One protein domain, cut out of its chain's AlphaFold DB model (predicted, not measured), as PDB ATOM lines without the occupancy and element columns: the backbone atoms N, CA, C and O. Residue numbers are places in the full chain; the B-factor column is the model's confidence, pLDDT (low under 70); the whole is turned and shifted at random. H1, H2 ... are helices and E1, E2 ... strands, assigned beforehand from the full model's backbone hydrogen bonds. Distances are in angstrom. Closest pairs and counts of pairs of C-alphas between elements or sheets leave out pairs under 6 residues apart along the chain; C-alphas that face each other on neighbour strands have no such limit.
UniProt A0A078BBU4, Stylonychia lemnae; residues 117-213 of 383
ATOM      1  N   PRO A 117     -12.992 -44.386   9.190       88.44
ATOM      2  CA  PRO A 117     -12.541 -43.229   8.423       88.44
ATOM      3  C   PRO A 117     -13.652 -42.606   7.573       88.44
ATOM      4  O   PRO A 117     -13.584 -41.415   7.286       88.44
ATOM      5  N   VAL A 118     -14.654 -43.392   7.167       89.19
ATOM      6  CA  VAL A 118     -15.793 -42.903   6.392       89.19
ATOM      7  C   VAL A 118     -16.682 -42.079   7.309       89.19
ATOM      8  O   VAL A 118     -16.938 -40.921   7.004       89.19
ATOM      9  N   LEU A 119     -17.069 -42.620   8.466       88.44
ATOM     10  CA  LEU A 119     -17.992 -41.952   9.390       88.44
ATOM     11  C   LEU A 119     -17.390 -40.710  10.064       88.44
ATOM     12  O   LEU A 119     -18.106 -39.731  10.275       88.44
ATOM     13  N   THR A 120     -16.093 -40.715  10.389       87.31
ATOM     14  CA  THR A 120     -15.408 -39.547  10.977       87.31
ATOM     15  C   THR A 120     -15.257 -38.394   9.985       87.31
ATOM     16  O   THR A 120     -15.157 -37.247  10.399       87.31
ATOM     17  N   SER A 121     -15.229 -38.675   8.679       84.38
ATOM     18  CA  SER A 121     -15.061 -37.637   7.651       84.38
ATOM     19  C   SER A 121     -16.343 -36.873   7.299       84.38
ATOM     20  O   SER A 121     -16.286 -35.930   6.515       84.38
ATOM     21  N   LEU A 122     -17.493 -37.286   7.841       82.44
ATOM     22  CA  LEU A 122     -18.796 -36.708   7.522       82.44
ATOM     23  C   LEU A 122     -19.147 -35.596   8.512       82.44
ATOM     24  O   LEU A 122     -19.480 -35.875   9.666       82.44
ATOM     25  N   ASP A 123     -19.143 -34.356   8.025       80.00
ATOM     26  CA  ASP A 123     -19.630 -33.185   8.756       80.00
ATOM     27  C   ASP A 123     -21.100 -32.902   8.397       80.00
ATOM     28  O   ASP A 123     -21.429 -32.334   7.349       80.00
ATOM     29  N   PHE A 124     -22.021 -33.310   9.276       74.31
ATOM     30  CA  PHE A 124     -23.464 -33.123   9.064       74.31
ATOM     31  C   PHE A 124     -23.886 -31.653   9.106       74.31
ATOM     32  O   PHE A 124     -24.764 -31.269   8.334       74.31
ATOM     33  N   ASP A 125     -23.191 -30.841   9.901       79.56
ATOM     34  CA  ASP A 125     -23.498 -29.424  10.127       79.56
ATOM     35  C   ASP A 125     -22.885 -28.482   9.071       79.56
ATOM     36  O   ASP A 125     -23.046 -27.267   9.155       79.56
ATOM     37  N   ASP A 126     -22.168 -29.009   8.068       83.38
ATOM     38  CA  ASP A 126     -21.651 -28.179   6.976       83.38
ATOM     39  C   ASP A 126     -22.781 -27.766   6.014       83.38
ATOM     40  O   ASP A 126     -23.251 -28.569   5.196       83.38
ATOM     41  N   GLU A 127     -23.222 -26.515   6.151       84.00
ATOM     42  CA  GLU A 127     -24.236 -25.858   5.317       84.00
ATOM     43  C   GLU A 127     -23.637 -25.096   4.123       84.00
ATOM     44  O   GLU A 127     -24.354 -24.418   3.382       84.00
ATOM     45  N   THR A 128     -22.318 -25.164   3.913       88.50
ATOM     46  CA  THR A 128     -21.710 -24.524   2.745       88.50
ATOM     47  C   THR A 128     -22.184 -25.199   1.450       88.50
ATOM     48  O   THR A 128     -22.465 -26.400   1.446       88.50
ATOM     49  N   PRO A 129     -22.259 -24.469   0.319       83.44
ATOM     50  CA  PRO A 129     -22.645 -25.062  -0.963       83.44
ATOM     51  C   PRO A 129     -21.799 -26.288  -1.340       83.44
ATOM     52  O   PRO A 129     -22.348 -27.300  -1.774       83.44
ATOM     53  N   ASP A 130     -20.486 -26.224  -1.093       83.88
ATOM     54  CA  ASP A 130     -19.546 -27.326  -1.336       83.88
ATOM     55  C   ASP A 130     -19.814 -28.518  -0.391       83.88
ATOM     56  O   ASP A 130     -19.778 -29.681  -0.807       83.88
ATOM     57  N   GLY A 131     -20.139 -28.239   0.877       83.06
ATOM     58  CA  GLY A 131     -20.534 -29.239   1.866       83.06
ATOM     59  C   GLY A 131     -21.824 -29.966   1.481       83.06
ATOM     60  O   GLY A 131     -21.900 -31.191   1.589       83.06
ATOM     61  N   ILE A 132     -22.813 -29.244   0.954       83.69
ATOM     62  CA  ILE A 132     -24.073 -29.822   0.468       83.69
ATOM     63  C   ILE A 132     -23.830 -30.694  -0.768       83.69
ATOM     64  O   ILE A 132     -24.309 -31.827  -0.804       83.69
ATOM     65  N   GLU A 133     -23.051 -30.222  -1.749       84.75
ATOM     66  CA  GLU A 133     -22.736 -30.996  -2.960       84.75
ATOM     67  C   GLU A 133     -22.034 -32.319  -2.620       84.75
ATOM     68  O   GLU A 133     -22.350 -33.366  -3.189       84.75
ATOM     69  N   SER A 134     -21.144 -32.311  -1.622       85.38
ATOM     70  CA  SER A 134     -20.446 -33.518  -1.166       85.38
ATOM     71  C   SER A 134     -21.371 -34.595  -0.570       85.38
ATOM     72  O   SER A 134     -21.026 -35.781  -0.583       85.38
ATOM     73  N   LYS A 135     -22.560 -34.203  -0.086       87.19
ATOM     74  CA  LYS A 135     -23.575 -35.086   0.515       87.19
ATOM     75  C   LYS A 135     -24.537 -35.671  -0.522       87.19
ATOM     76  O   LYS A 135     -25.309 -36.574  -0.189       87.19
ATOM     77  N   LEU A 136     -24.513 -35.188  -1.763       91.06
ATOM     78  CA  LEU A 136     -25.385 -35.676  -2.827       91.06
ATOM     79  C   LEU A 136     -24.867 -36.987  -3.421       91.06
ATOM     80  O   LEU A 136     -23.668 -37.240  -3.557       91.06
ATOM     81  N   CYS A 137     -25.801 -37.850  -3.798       92.88
ATOM     82  CA  CYS A 137     -25.481 -39.113  -4.426       92.88
ATOM     83  C   CYS A 137     -24.989 -38.892  -5.860       92.88
ATOM     84  O   CYS A 137     -25.635 -38.245  -6.679       92.88
ATOM     85  N   LYS A 138     -23.868 -39.533  -6.205       90.12
ATOM     86  CA  LYS A 138     -23.280 -39.459  -7.553       90.12
ATOM     87  C   LYS A 138     -24.160 -40.086  -8.639       90.12
ATOM     88  O   LYS A 138     -24.077 -39.674  -9.792       90.12
ATOM     89  N   ALA A 139     -24.955 -41.095  -8.282       91.31
ATOM     90  CA  ALA A 139     -25.898 -41.742  -9.194       91.31
ATOM     91  C   ALA A 139     -27.251 -41.009  -9.240       91.31
ATOM     92  O   ALA A 139     -27.871 -40.932 -10.296       91.31
ATOM     93  N   HIS A 140     -27.665 -40.423  -8.113       91.50
ATOM     94  CA  HIS A 140     -28.965 -39.780  -7.924       91.50
ATOM     95  C   HIS A 140     -28.756 -38.327  -7.477       91.50
ATOM     96  O   HIS A 140     -28.720 -38.038  -6.282       91.50
ATOM     97  N   GLN A 141     -28.585 -37.424  -8.445       85.31
ATOM     98  CA  GLN A 141     -28.063 -36.062  -8.234       85.31
ATOM     99  C   GLN A 141     -28.891 -35.204  -7.258       85.31
ATOM    100  O   GLN A 141     -28.329 -34.334  -6.604       85.31
ATOM    101  N   ASP A 142     -30.180 -35.505  -7.079       88.38
ATOM    102  CA  ASP A 142     -31.081 -34.790  -6.159       88.38
ATOM    103  C   ASP A 142     -31.304 -35.521  -4.821       88.38
ATOM    104  O   ASP A 142     -32.199 -35.181  -4.042       88.38
ATOM    105  N   ARG A 143     -30.539 -36.585  -4.545       92.69
ATOM    106  CA  ARG A 143     -30.708 -37.407  -3.342       92.69
ATOM    107  C   ARG A 143     -29.526 -37.269  -2.404       92.69
ATOM    108  O   ARG A 143     -28.387 -37.537  -2.773       92.69
ATOM    109  N   ILE A 144     -29.827 -36.954  -1.152       91.31
ATOM    110  CA  ILE A 144     -28.845 -36.905  -0.071       91.31
ATOM    111  C   ILE A 144     -28.473 -38.331   0.346       91.31
ATOM    112  O   ILE A 144     -29.334 -39.209   0.473       91.31
ATOM    113  N   MET A 145     -27.181 -38.561   0.556       92.44
ATOM    114  CA  MET A 145     -26.666 -39.803   1.111       92.44
ATOM    115  C   MET A 145     -26.718 -39.746   2.642       92.44
ATOM    116  O   MET A 145     -25.889 -39.093   3.269       92.44
ATOM    117  N   HIS A 146     -27.702 -40.415   3.241       92.38
ATOM    118  CA  HIS A 146     -27.876 -40.473   4.699       92.38
ATOM    119  C   HIS A 146     -27.803 -41.895   5.273       92.38
ATOM    120  O   HIS A 146     -28.040 -42.088   6.456       92.38
ATOM    121  N   PHE A 147     -27.468 -42.901   4.461       93.38
ATOM    122  CA  PHE A 147     -27.302 -44.278   4.925       93.38
ATOM    123  C   PHE A 147     -25.850 -44.715   4.829       93.38
ATOM    124  O   PHE A 147     -25.156 -44.362   3.879       93.38
ATOM    125  N   TYR A 148     -25.413 -45.526   5.784       93.38
ATOM    126  CA  TYR A 148     -24.114 -46.184   5.793       93.38
ATOM    127  C   TYR A 148     -24.296 -47.699   5.818       93.38
ATOM    128  O   TYR A 148     -25.106 -48.213   6.585       93.38
ATOM    129  N   CYS A 149     -23.519 -48.433   5.020       92.69
ATOM    130  CA  CYS A 149     -23.494 -49.894   5.084       92.69
ATOM    131  C   CYS A 149     -22.214 -50.370   5.760       92.69
ATOM    132  O   CYS A 149     -21.117 -50.127   5.256       92.69
ATOM    133  N   SER A 150     -22.358 -51.134   6.846       89.56
ATOM    134  CA  SER A 150     -21.214 -51.701   7.570       89.56
ATOM    135  C   SER A 150     -20.431 -52.727   6.749       89.56
ATOM    136  O   SER A 150     -19.240 -52.900   6.994       89.56
ATOM    137  N   ASN A 151     -21.073 -53.400   5.792       90.00
ATOM    138  CA  ASN A 151     -20.445 -54.469   5.008       90.00
ATOM    139  C   ASN A 151     -19.686 -53.909   3.794       90.00
ATOM    140  O   ASN A 151     -18.626 -54.417   3.438       90.00
ATOM    141  N   HIS A 152     -20.193 -52.826   3.199       89.00
ATOM    142  CA  HIS A 152     -19.572 -52.160   2.051       89.00
ATOM    143  C   HIS A 152     -18.643 -51.008   2.449       89.00
ATOM    144  O   HIS A 152     -17.827 -50.578   1.636       89.00
ATOM    145  N   SER A 153     -18.759 -50.508   3.685       90.50
ATOM    146  CA  SER A 153     -18.061 -49.315   4.178       90.50
ATOM    147  C   SER A 153     -18.264 -48.107   3.256       90.50
ATOM    148  O   SER A 153     -17.327 -47.382   2.925       90.50
ATOM    149  N   THR A 154     -19.504 -47.905   2.809       91.88
ATOM    150  CA  THR A 154     -19.900 -46.818   1.909       91.88
ATOM    151  C   THR A 154     -21.137 -46.103   2.427       91.88
ATOM    152  O   THR A 154     -21.974 -46.685   3.120       91.88
ATOM    153  N   VAL A 155     -21.238 -44.826   2.062       92.44
ATOM    154  CA  VAL A 155     -22.391 -43.964   2.327       92.44
ATOM    155  C   VAL A 155     -23.185 -43.798   1.035       92.44
ATOM    156  O   VAL A 155     -22.597 -43.644  -0.036       92.44
ATOM    157  N   PHE A 156     -24.510 -43.874   1.120       93.44
ATOM    158  CA  PHE A 156     -25.397 -43.876  -0.042       93.44
ATOM    159  C   PHE A 156     -26.780 -43.300   0.285       93.44
ATOM    160  O   PHE A 156     -27.124 -43.036   1.438       93.44
ATOM    161  N   CYS A 157     -27.571 -43.047  -0.761       94.25
ATOM    162  CA  CYS A 157     -28.932 -42.527  -0.641       94.25
ATOM    163  C   CYS A 157     -29.979 -43.646  -0.587       94.25
ATOM    164  O   CYS A 157     -29.702 -44.805  -0.890       94.25
ATOM    165  N   ARG A 158     -31.227 -43.284  -0.276       92.50
ATOM    166  CA  ARG A 158     -32.344 -44.235  -0.179       92.50
ATOM    167  C   ARG A 158     -32.593 -45.062  -1.447       92.50
ATOM    168  O   ARG A 158     -33.010 -46.209  -1.345       92.50
ATOM    169  N   GLU A 159     -32.359 -44.495  -2.629       92.69
ATOM    170  CA  GLU A 159     -32.572 -45.195  -3.908       92.69
ATOM    171  C   GLU A 159     -31.513 -46.281  -4.131       92.69
ATOM    172  O   GLU A 159     -31.849 -47.400  -4.519       92.69
ATOM    173  N   CYS A 160     -30.262 -46.016  -3.738       92.50
ATOM    174  CA  CYS A 160     -29.181 -46.996  -3.802       92.50
ATOM    175  C   CYS A 160     -29.407 -48.229  -2.917       92.50
ATOM    176  O   CYS A 160     -28.791 -49.257  -3.193       92.50
ATOM    177  N   ILE A 161     -30.280 -48.162  -1.898       89.38
ATOM    178  CA  ILE A 161     -30.635 -49.343  -1.096       89.38
ATOM    179  C   ILE A 161     -31.158 -50.444  -2.016       89.38
ATOM    180  O   ILE A 161     -30.624 -51.542  -2.054       89.38
ATOM    181  N   LYS A 162     -32.171 -50.119  -2.819       85.31
ATOM    182  CA  LYS A 162     -32.870 -51.104  -3.650       85.31
ATOM    183  C   LYS A 162     -32.006 -51.634  -4.792       85.31
ATOM    184  O   LYS A 162     -32.200 -52.764  -5.222       85.31
ATOM    185  N   GLU A 163     -31.093 -50.809  -5.297       86.06
ATOM    186  CA  GLU A 163     -30.286 -51.139  -6.475       86.06
ATOM    187  C   GLU A 163     -29.005 -51.909  -6.138       86.06
ATOM    188  O   GLU A 163     -28.616 -52.797  -6.895       86.06
ATOM    189  N   TYR A 164     -28.349 -51.573  -5.024       85.00
ATOM    190  CA  TYR A 164     -27.005 -52.070  -4.705       85.00
ATOM    191  C   TYR A 164     -26.887 -52.698  -3.315       85.00
ATOM    192  O   TYR A 164     -25.902 -53.386  -3.060       85.00
ATOM    193  N   HIS A 165     -27.857 -52.479  -2.422       84.25
ATOM    194  CA  HIS A 165     -27.821 -52.985  -1.051       84.25
ATOM    195  C   HIS A 165     -29.042 -53.855  -0.746       84.25
ATOM    196  O   HIS A 165     -29.958 -53.458  -0.027       84.25
ATOM    197  N   THR A 166     -29.045 -55.069  -1.295       78.69
ATOM    198  CA  THR A 166     -30.074 -56.070  -1.000       78.69
ATOM    199  C   THR A 166     -30.039 -56.481   0.473       78.69
ATOM    200  O   THR A 166     -28.967 -56.691   1.046       78.69
ATOM    201  N   GLU A 167     -31.226 -56.618   1.068       66.81
ATOM    202  CA  GLU A 167     -31.452 -56.817   2.510       66.81
ATOM    203  C   GLU A 167     -30.742 -58.050   3.097       66.81
ATOM    204  O   GLU A 167     -30.412 -58.060   4.278       66.81
ATOM    205  N   GLU A 168     -30.455 -59.073   2.287       71.12
ATOM    206  CA  GLU A 168     -29.892 -60.344   2.766       71.12
ATOM    207  C   GLU A 168     -28.398 -60.280   3.128       71.12
ATOM    208  O   GLU A 168     -27.914 -61.124   3.878       71.12
ATOM    209  N   GLU A 169     -27.661 -59.282   2.628       77.56
ATOM    210  CA  GLU A 169     -26.201 -59.192   2.812       77.56
ATOM    211  C   GLU A 169     -25.730 -57.809   3.289       77.56
ATOM    212  O   GLU A 169     -24.532 -57.582   3.476       77.56
ATOM    213  N   CYS A 170     -26.647 -56.855   3.480       89.00
ATOM    214  CA  CYS A 170     -26.311 -55.478   3.830       89.00
ATOM    215  C   CYS A 170     -26.840 -55.092   5.204       89.00
ATOM    216  O   CYS A 170     -28.044 -54.981   5.405       89.00
ATOM    217  N   PHE A 171     -25.930 -54.738   6.111       89.50
ATOM    218  CA  PHE A 171     -26.312 -54.048   7.337       89.50
ATOM    219  C   PHE A 171     -26.268 -52.535   7.124       89.50
ATOM    220  O   PHE A 171     -25.181 -51.958   7.005       89.50
ATOM    221  N   VAL A 172     -27.444 -51.912   7.048       91.19
ATOM    222  CA  VAL A 172     -27.618 -50.479   6.780       91.19
ATOM    223  C   VAL A 172     -27.967 -49.740   8.068       91.19
ATOM    224  O   VAL A 172     -28.839 -50.168   8.814       91.19
ATOM    225  N   VAL A 173     -27.286 -48.624   8.311       90.75
ATOM    226  CA  VAL A 173     -27.480 -47.744   9.467       90.75
ATOM    227  C   VAL A 173     -27.779 -46.338   8.970       90.75
ATOM    228  O   VAL A 173     -27.147 -45.866   8.020       90.75
ATOM    229  N   ASP A 174     -28.726 -45.665   9.614       92.50
ATOM    230  CA  ASP A 174     -29.010 -44.259   9.351       92.50
ATOM    231  C   ASP A 174     -27.934 -43.372  10.003       92.50
ATOM    232  O   ASP A 174     -27.618 -43.475  11.191       92.50
ATOM    233  N   LEU A 175     -27.348 -42.480   9.210       91.88
ATOM    234  CA  LEU A 175     -26.349 -41.529   9.673       91.88
ATOM    235  C   LEU A 175     -26.900 -40.542  10.718       91.88
ATOM    236  O   LEU A 175     -26.151 -40.112  11.597       91.88
ATOM    237  N   TYR A 176     -28.198 -40.227  10.692       91.00
ATOM    238  CA  TYR A 176     -28.836 -39.408  11.725       91.00
ATOM    239  C   TYR A 176     -28.846 -40.106  13.091       91.00
ATOM    240  O   TYR A 176     -28.710 -39.442  14.123       91.00
ATOM    241  N   GLU A 177     -28.948 -41.437  13.131       89.94
ATOM    242  CA  GLU A 177     -28.850 -42.202  14.382       89.94
ATOM    243  C   GLU A 177     -27.431 -42.165  14.953       89.94
ATOM    244  O   GLU A 177     -27.247 -42.023  16.165       89.94
ATOM    245  N   ILE A 178     -26.420 -42.235  14.081       90.12
ATOM    246  CA  ILE A 178     -25.014 -42.094  14.471       90.12
ATOM    247  C   ILE A 178     -24.766 -40.701  15.064       90.12
ATOM    248  O   ILE A 178     -24.137 -40.584  16.120       90.12
ATOM    249  N   GLU A 179     -25.311 -39.652  14.452       89.69
ATOM    250  CA  GLU A 179     -25.190 -38.286  14.965       89.69
ATOM    251  C   GLU A 179     -25.926 -38.101  16.305       89.69
ATOM    252  O   GLU A 179     -25.377 -37.552  17.265       89.69
ATOM    253  N   LYS A 180     -27.137 -38.657  16.438       90.06
ATOM    254  CA  LYS A 180     -27.864 -38.702  17.720       90.06
ATOM    255  C   LYS A 180     -27.036 -39.395  18.808       90.06
ATOM    256  O   LYS A 180     -26.968 -38.910  19.940       90.06
ATOM    257  N   MET A 181     -26.363 -40.495  18.468       89.44
ATOM    258  CA  MET A 181     -25.481 -41.228  19.377       89.44
ATOM    259  C   MET A 181     -24.270 -40.383  19.818       89.44
ATOM    260  O   MET A 181     -23.968 -40.352  21.014       89.44
ATOM    261  N   ARG A 182     -23.627 -39.630  18.911       89.44
ATOM    262  CA  ARG A 182     -22.526 -38.703  19.255       89.44
ATOM    263  C   ARG A 182     -22.958 -37.626  20.251       89.44
ATOM    264  O   ARG A 182     -22.253 -37.368  21.237       89.44
ATOM    265  N   LYS A 183     -24.134 -37.028  20.035       90.50
ATOM    266  CA  LYS A 183     -24.717 -36.023  20.942       90.50
ATOM    267  C   LYS A 183     -24.971 -36.615  22.327       90.50
ATOM    268  O   LYS A 183     -24.516 -36.056  23.327       90.50
ATOM    269  N   LEU A 184     -25.597 -37.792  22.380       88.38
ATOM    270  CA  LEU A 184     -25.872 -38.502  23.630       88.38
ATOM    271  C   LEU A 184     -24.583 -38.865  24.385       88.38
ATOM    272  O   LEU A 184     -24.490 -38.681  25.598       88.38
ATOM    273  N   GLN A 185     -23.546 -39.318  23.679       88.31
ATOM    274  CA  GLN A 185     -22.254 -39.617  24.291       88.31
ATOM    275  C   GLN A 185     -21.599 -38.365  24.894       88.31
ATOM    276  O   GLN A 185     -21.086 -38.409  26.015       88.31
ATOM    277  N   THR A 186     -21.647 -37.236  24.186       88.31
ATOM    278  CA  THR A 186     -21.107 -35.957  24.671       88.31
ATOM    279  C   THR A 186     -21.811 -35.508  25.954       88.31
ATOM    280  O   THR A 186     -21.151 -35.141  26.933       88.31
ATOM    281  N   GLN A 187     -23.142 -35.613  25.990       88.56
ATOM    282  CA  GLN A 187     -23.951 -35.324  27.177       88.56
ATOM    283  C   GLN A 187     -23.597 -36.253  28.346       88.56
ATOM    284  O   GLN A 187     -23.341 -35.776  29.454       88.56
ATOM    285  N   ASN A 188     -23.475 -37.560  28.097       87.12
ATOM    286  CA  ASN A 188     -23.090 -38.545  29.110       87.12
ATOM    287  C   ASN A 188     -21.712 -38.246  29.711       87.12
ATOM    288  O   ASN A 188     -21.530 -38.298  30.930       87.12
ATOM    289  N   VAL A 189     -20.726 -37.902  28.880       85.50
ATOM    290  CA  VAL A 189     -19.383 -37.524  29.343       85.50
ATOM    291  C   VAL A 189     -19.439 -36.254  30.193       85.50
ATOM    292  O   VAL A 189     -18.820 -36.201  31.262       85.50
ATOM    293  N   HIS A 190     -20.202 -35.246  29.762       88.00
ATOM    294  CA  HIS A 190     -20.390 -34.011  30.518       88.00
ATOM    295  C   HIS A 190     -21.028 -34.276  31.890       88.00
ATOM    296  O   HIS A 190     -20.493 -33.843  32.917       88.00
ATOM    297  N   TYR A 191     -22.110 -35.057  31.926       86.44
ATOM    298  CA  TYR A 191     -22.816 -35.411  33.154       86.44
ATOM    299  C   TYR A 191     -21.930 -36.194  34.122       86.44
ATOM    300  O   TYR A 191     -21.778 -35.814  35.285       86.44
ATOM    301  N   ASN A 192     -21.262 -37.241  33.630       84.44
ATOM    302  CA  ASN A 192     -20.352 -38.058  34.427       84.44
ATOM    303  C   ASN A 192     -19.210 -37.222  35.014       84.44
ATOM    304  O   ASN A 192     -18.876 -37.362  36.191       84.44
ATOM    305  N   ARG A 193     -18.651 -36.287  34.235       84.75
ATOM    306  CA  ARG A 193     -17.648 -35.337  34.731       84.75
ATOM    307  C   ARG A 193     -18.222 -34.426  35.822       84.75
ATOM    308  O   ARG A 193     -17.540 -34.182  36.817       84.75
ATOM    309  N   GLY A 194     -19.450 -33.936  35.664       86.81
ATOM    310  CA  GLY A 194     -20.151 -33.150  36.682       86.81
ATOM    311  C   GLY A 194     -20.351 -33.926  37.988       86.81
ATOM    312  O   GLY A 194     -20.036 -33.420  39.064       86.81
ATOM    313  N   GLN A 195     -20.789 -35.182  37.896       85.69
ATOM    314  CA  GLN A 195     -20.975 -36.062  39.051       85.69
ATOM    315  C   GLN A 195     -19.658 -36.380  39.759       85.69
ATOM    316  O   GLN A 195     -19.598 -36.334  40.986       85.69
ATOM    317  N   LEU A 196     -18.581 -36.636  39.012       81.31
ATOM    318  CA  LEU A 196     -17.254 -36.870  39.587       81.31
ATOM    319  C   LEU A 196     -16.746 -35.658  40.374       81.31
ATOM    320  O   LEU A 196     -16.231 -35.835  41.474       81.31
ATOM    321  N   LYS A 197     -16.957 -34.432  39.873       82.62
ATOM    322  CA  LYS A 197     -16.586 -33.195  40.588       82.62
ATOM    323  C   LYS A 197     -17.328 -33.020  41.917       82.62
ATOM    324  O   LYS A 197     -16.780 -32.426  42.840       82.62
ATOM    325  N   LYS A 198     -18.569 -33.513  42.024       85.31
ATOM    326  CA  LYS A 198     -19.369 -33.430  43.260       85.31
ATOM    327  C   LYS A 198     -18.870 -34.390  44.347       85.31
ATOM    328  O   LYS A 198     -19.163 -34.183  45.527       85.31
ATOM    329  N   ARG A 199     -18.122 -35.437  43.987       80.56
ATOM    330  CA  ARG A 199     -17.629 -36.419  44.960       80.56
ATOM    331  C   ARG A 199     -16.422 -35.874  45.720       80.56
ATOM    332  O   ARG A 199     -15.474 -35.358  45.143       80.56
ATOM    333  N   LYS A 200     -16.451 -36.019  47.048       77.06
ATOM    334  CA  LYS A 200     -15.366 -35.605  47.961       77.06
ATOM    335  C   LYS A 200     -14.323 -36.704  48.202       77.06
ATOM    336  O   LYS A 200     -13.377 -36.500  48.958       77.06
ATOM    337  N   ASP A 201     -14.500 -37.872  47.593       78.56
ATOM    338  CA  ASP A 201     -13.708 -39.090  47.810       78.56
ATOM    339  C   ASP A 201     -12.411 -39.147  46.983       78.56
ATOM    340  O   ASP A 201     -11.708 -40.156  47.016       78.56
ATOM    341  N   ARG A 202     -12.065 -38.064  46.272       67.38
ATOM    342  CA  ARG A 202     -10.937 -38.003  45.327       67.38
ATOM    343  C   ARG A 202     -11.029 -39.029  44.185       67.38
ATOM    344  O   ARG A 202     -10.016 -39.346  43.558       67.38
ATOM    345  N   ALA A 203     -12.221 -39.564  43.895       65.25
ATOM    346  CA  ALA A 203     -12.419 -40.490  42.778       65.25
ATOM    347  C   ALA A 203     -12.169 -39.829  41.411       65.25
ATOM    348  O   ALA A 203     -11.850 -40.522  40.443       65.25
ATOM    349  N   ASP A 204     -12.228 -38.496  41.340       61.94
ATOM    350  CA  ASP A 204     -11.794 -37.686  40.199       61.94
ATOM    351  C   ASP A 204     -10.334 -37.957  39.794       61.94
ATOM    352  O   ASP A 204     -10.001 -37.871  38.616       61.94
ATOM    353  N   GLN A 205      -9.473 -38.375  40.727       59.03
ATOM    354  CA  GLN A 205      -8.070 -38.724  40.449       59.03
ATOM    355  C   GLN A 205      -7.905 -40.102  39.791       59.03
ATOM    356  O   GLN A 205      -6.855 -40.390  39.221       59.03
ATOM    357  N   SER A 206      -8.937 -40.947  39.864       55.47
ATOM    358  CA  SER A 206      -8.994 -42.276  39.237       55.47
ATOM    359  C   SER A 206      -9.841 -42.305  37.966       55.47
ATOM    360  O   SER A 206     -10.037 -43.373  37.384       55.47
ATOM    361  N   CYS A 207     -10.374 -41.153  37.537       54.50
ATOM    362  CA  CYS A 207     -11.212 -41.117  36.354       54.50
ATOM    363  C   CYS A 207     -10.389 -41.451  35.107       54.50
ATOM    364  O   CYS A 207      -9.241 -41.034  34.943       54.50
ATOM    365  N   ILE A 208     -11.001 -42.249  34.238       56.09
ATOM    366  CA  ILE A 208     -10.471 -42.547  32.921       56.09
ATOM    367  C   ILE A 208     -10.344 -41.220  32.167       56.09
ATOM    368  O   ILE A 208     -11.340 -40.548  31.897       56.09
ATOM    369  N   ILE A 209      -9.113 -40.830  31.843       52.72
ATOM    370  CA  ILE A 209      -8.867 -39.670  30.995       52.72
ATOM    371  C   ILE A 209      -9.104 -40.144  29.562       52.72
ATOM    372  O   ILE A 209      -8.256 -40.821  28.983       52.72
ATOM    373  N   HIS A 210     -10.266 -39.817  28.995       53.47
ATOM    374  CA  HIS A 210     -10.434 -39.848  27.547       53.47
ATOM    375  C   HIS A 210      -9.537 -38.747  26.971       53.47
ATOM    376  O   HIS A 210      -9.911 -37.573  26.953       53.47
ATOM    377  N   GLU A 211      -8.317 -39.100  26.561       56.50
ATOM    378  CA  GLU A 211      -7.646 -38.290  25.549       56.50
ATOM    379  C   GLU A 211      -8.509 -38.344  24.281       56.50
ATOM    380  O   GLU A 211      -9.042 -39.414  23.968       56.50
ATOM    381  N   PRO A 212      -8.695 -37.215  23.571       53.94
ATOM    382  CA  PRO A 212      -9.418 -37.224  22.309       53.94
ATOM    383  C   PRO A 212      -8.793 -38.282  21.400       53.94
ATOM    384  O   PRO A 212      -7.565 -38.342  21.270       53.94
ATOM    385  N   ILE A 213      -9.641 -39.143  20.831       55.41
ATOM    386  CA  ILE A 213      -9.226 -40.204  19.915       55.41
ATOM    387  C   ILE A 213      -8.479 -39.507  18.786       55.41
ATOM    388  O   ILE A 213      -9.059 -38.760  18.004       55.41
TER     389      ILE A 213
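AT A GLANCE: This is residues 117 to 213 of the 383 residues of a protein of Stylonychia lemnae (UniProt A0A078BBU4). Picture a small head at one end of one long straight helix, H4, which makes the longest axis; past the far end of H4 the chain turns through the short H5 and folds back as a thin tail. The head is a small three-stranded sheet with H3 packed on it, while H1, H2 and the first turn of H4 only graze it. The printed part has 97 residues, with five named helices and three named strands in the order H1 H2 E1 E2 H3 E3 H4 H5. The sheet runs E2 E1 E3, all antiparallel, and the class is mixed, helices and strands. The whole is only just loose, close to extended, with a radius of gyration of the C-alphas of 18.8 A, and flat, spanning 58 by 36 by 18 A.

IN THESE COORDINATES: Start at C-alpha 145, at (-26.666, -39.803, 1.111), where strand E1 begins; it runs to residue 149, 11.3 A. E2 is residues 154 to 157, 10.3 A, and E3 is residues 172 to 174. Between them look for H3, residues 158 to 164, 10.5 A. Find C-alpha 175 at (-26.349, -41.529, 9.673); from there H4 runs 35.2 A to C-alpha 198 at (-19.369, -33.430, 43.260). H1 is residues 117 to 120, H2 residues 129 to 135, and H5 residues 203 to 206.

HOW THE PARTS SIT: Look first at the hairpin E1 and E2, antiparallel at 137 degrees, where N 156 and O 147 are 2.9 A apart, within hydrogen-bond range. On the other side of E1 stands E3, antiparallel at 141 degrees, with N 148 and O 173 at 2.8 A. E2, H3 and E3 form a split strand-helix-strand unit, two strands running the same way with E1 between them in the sheet, and its crossover is right-handed. H3 is on the sheet at a height of 8.7 A, only just over E1 with 3 of its C-alphas, and slantwise to the strands, at 37 degrees to E1 on the local plane; the closest C-alphas of the two, Phe 147 and Arg 158, are 7.2 A apart. H1 only grazes the sheet with residues 118 to 119, H2 with 134 to 135 and H4 with 175 to 178. H4 and H5 only just touch, with 3 pairs of C-alphas within 8 A, only at the corner by their link and with residues 196 to 197 of H4 alone; the closest C-alphas, Leu 196 and Asp 204, are 5.6 A apart. Every O i to N i+4 pair is within hydrogen-bond range in H4, 2 of 3 in H2 and 1 of 3 in H3, where 3 of 4 O i to N i+3 pairs are; H1 and H5 are too short for an i+4 pair.

THE WHOLE: The C-alphas of Glu 163 and Lys 200, the two farthest apart, are 58.5 A apart. Residues 180 to 188 of H4 and residues 197 to 203 stand free. The printed part has no cut and no long link. Its mean pLDDT is 83.5; look for values under 70 at residue 167 and residues 202 to 213.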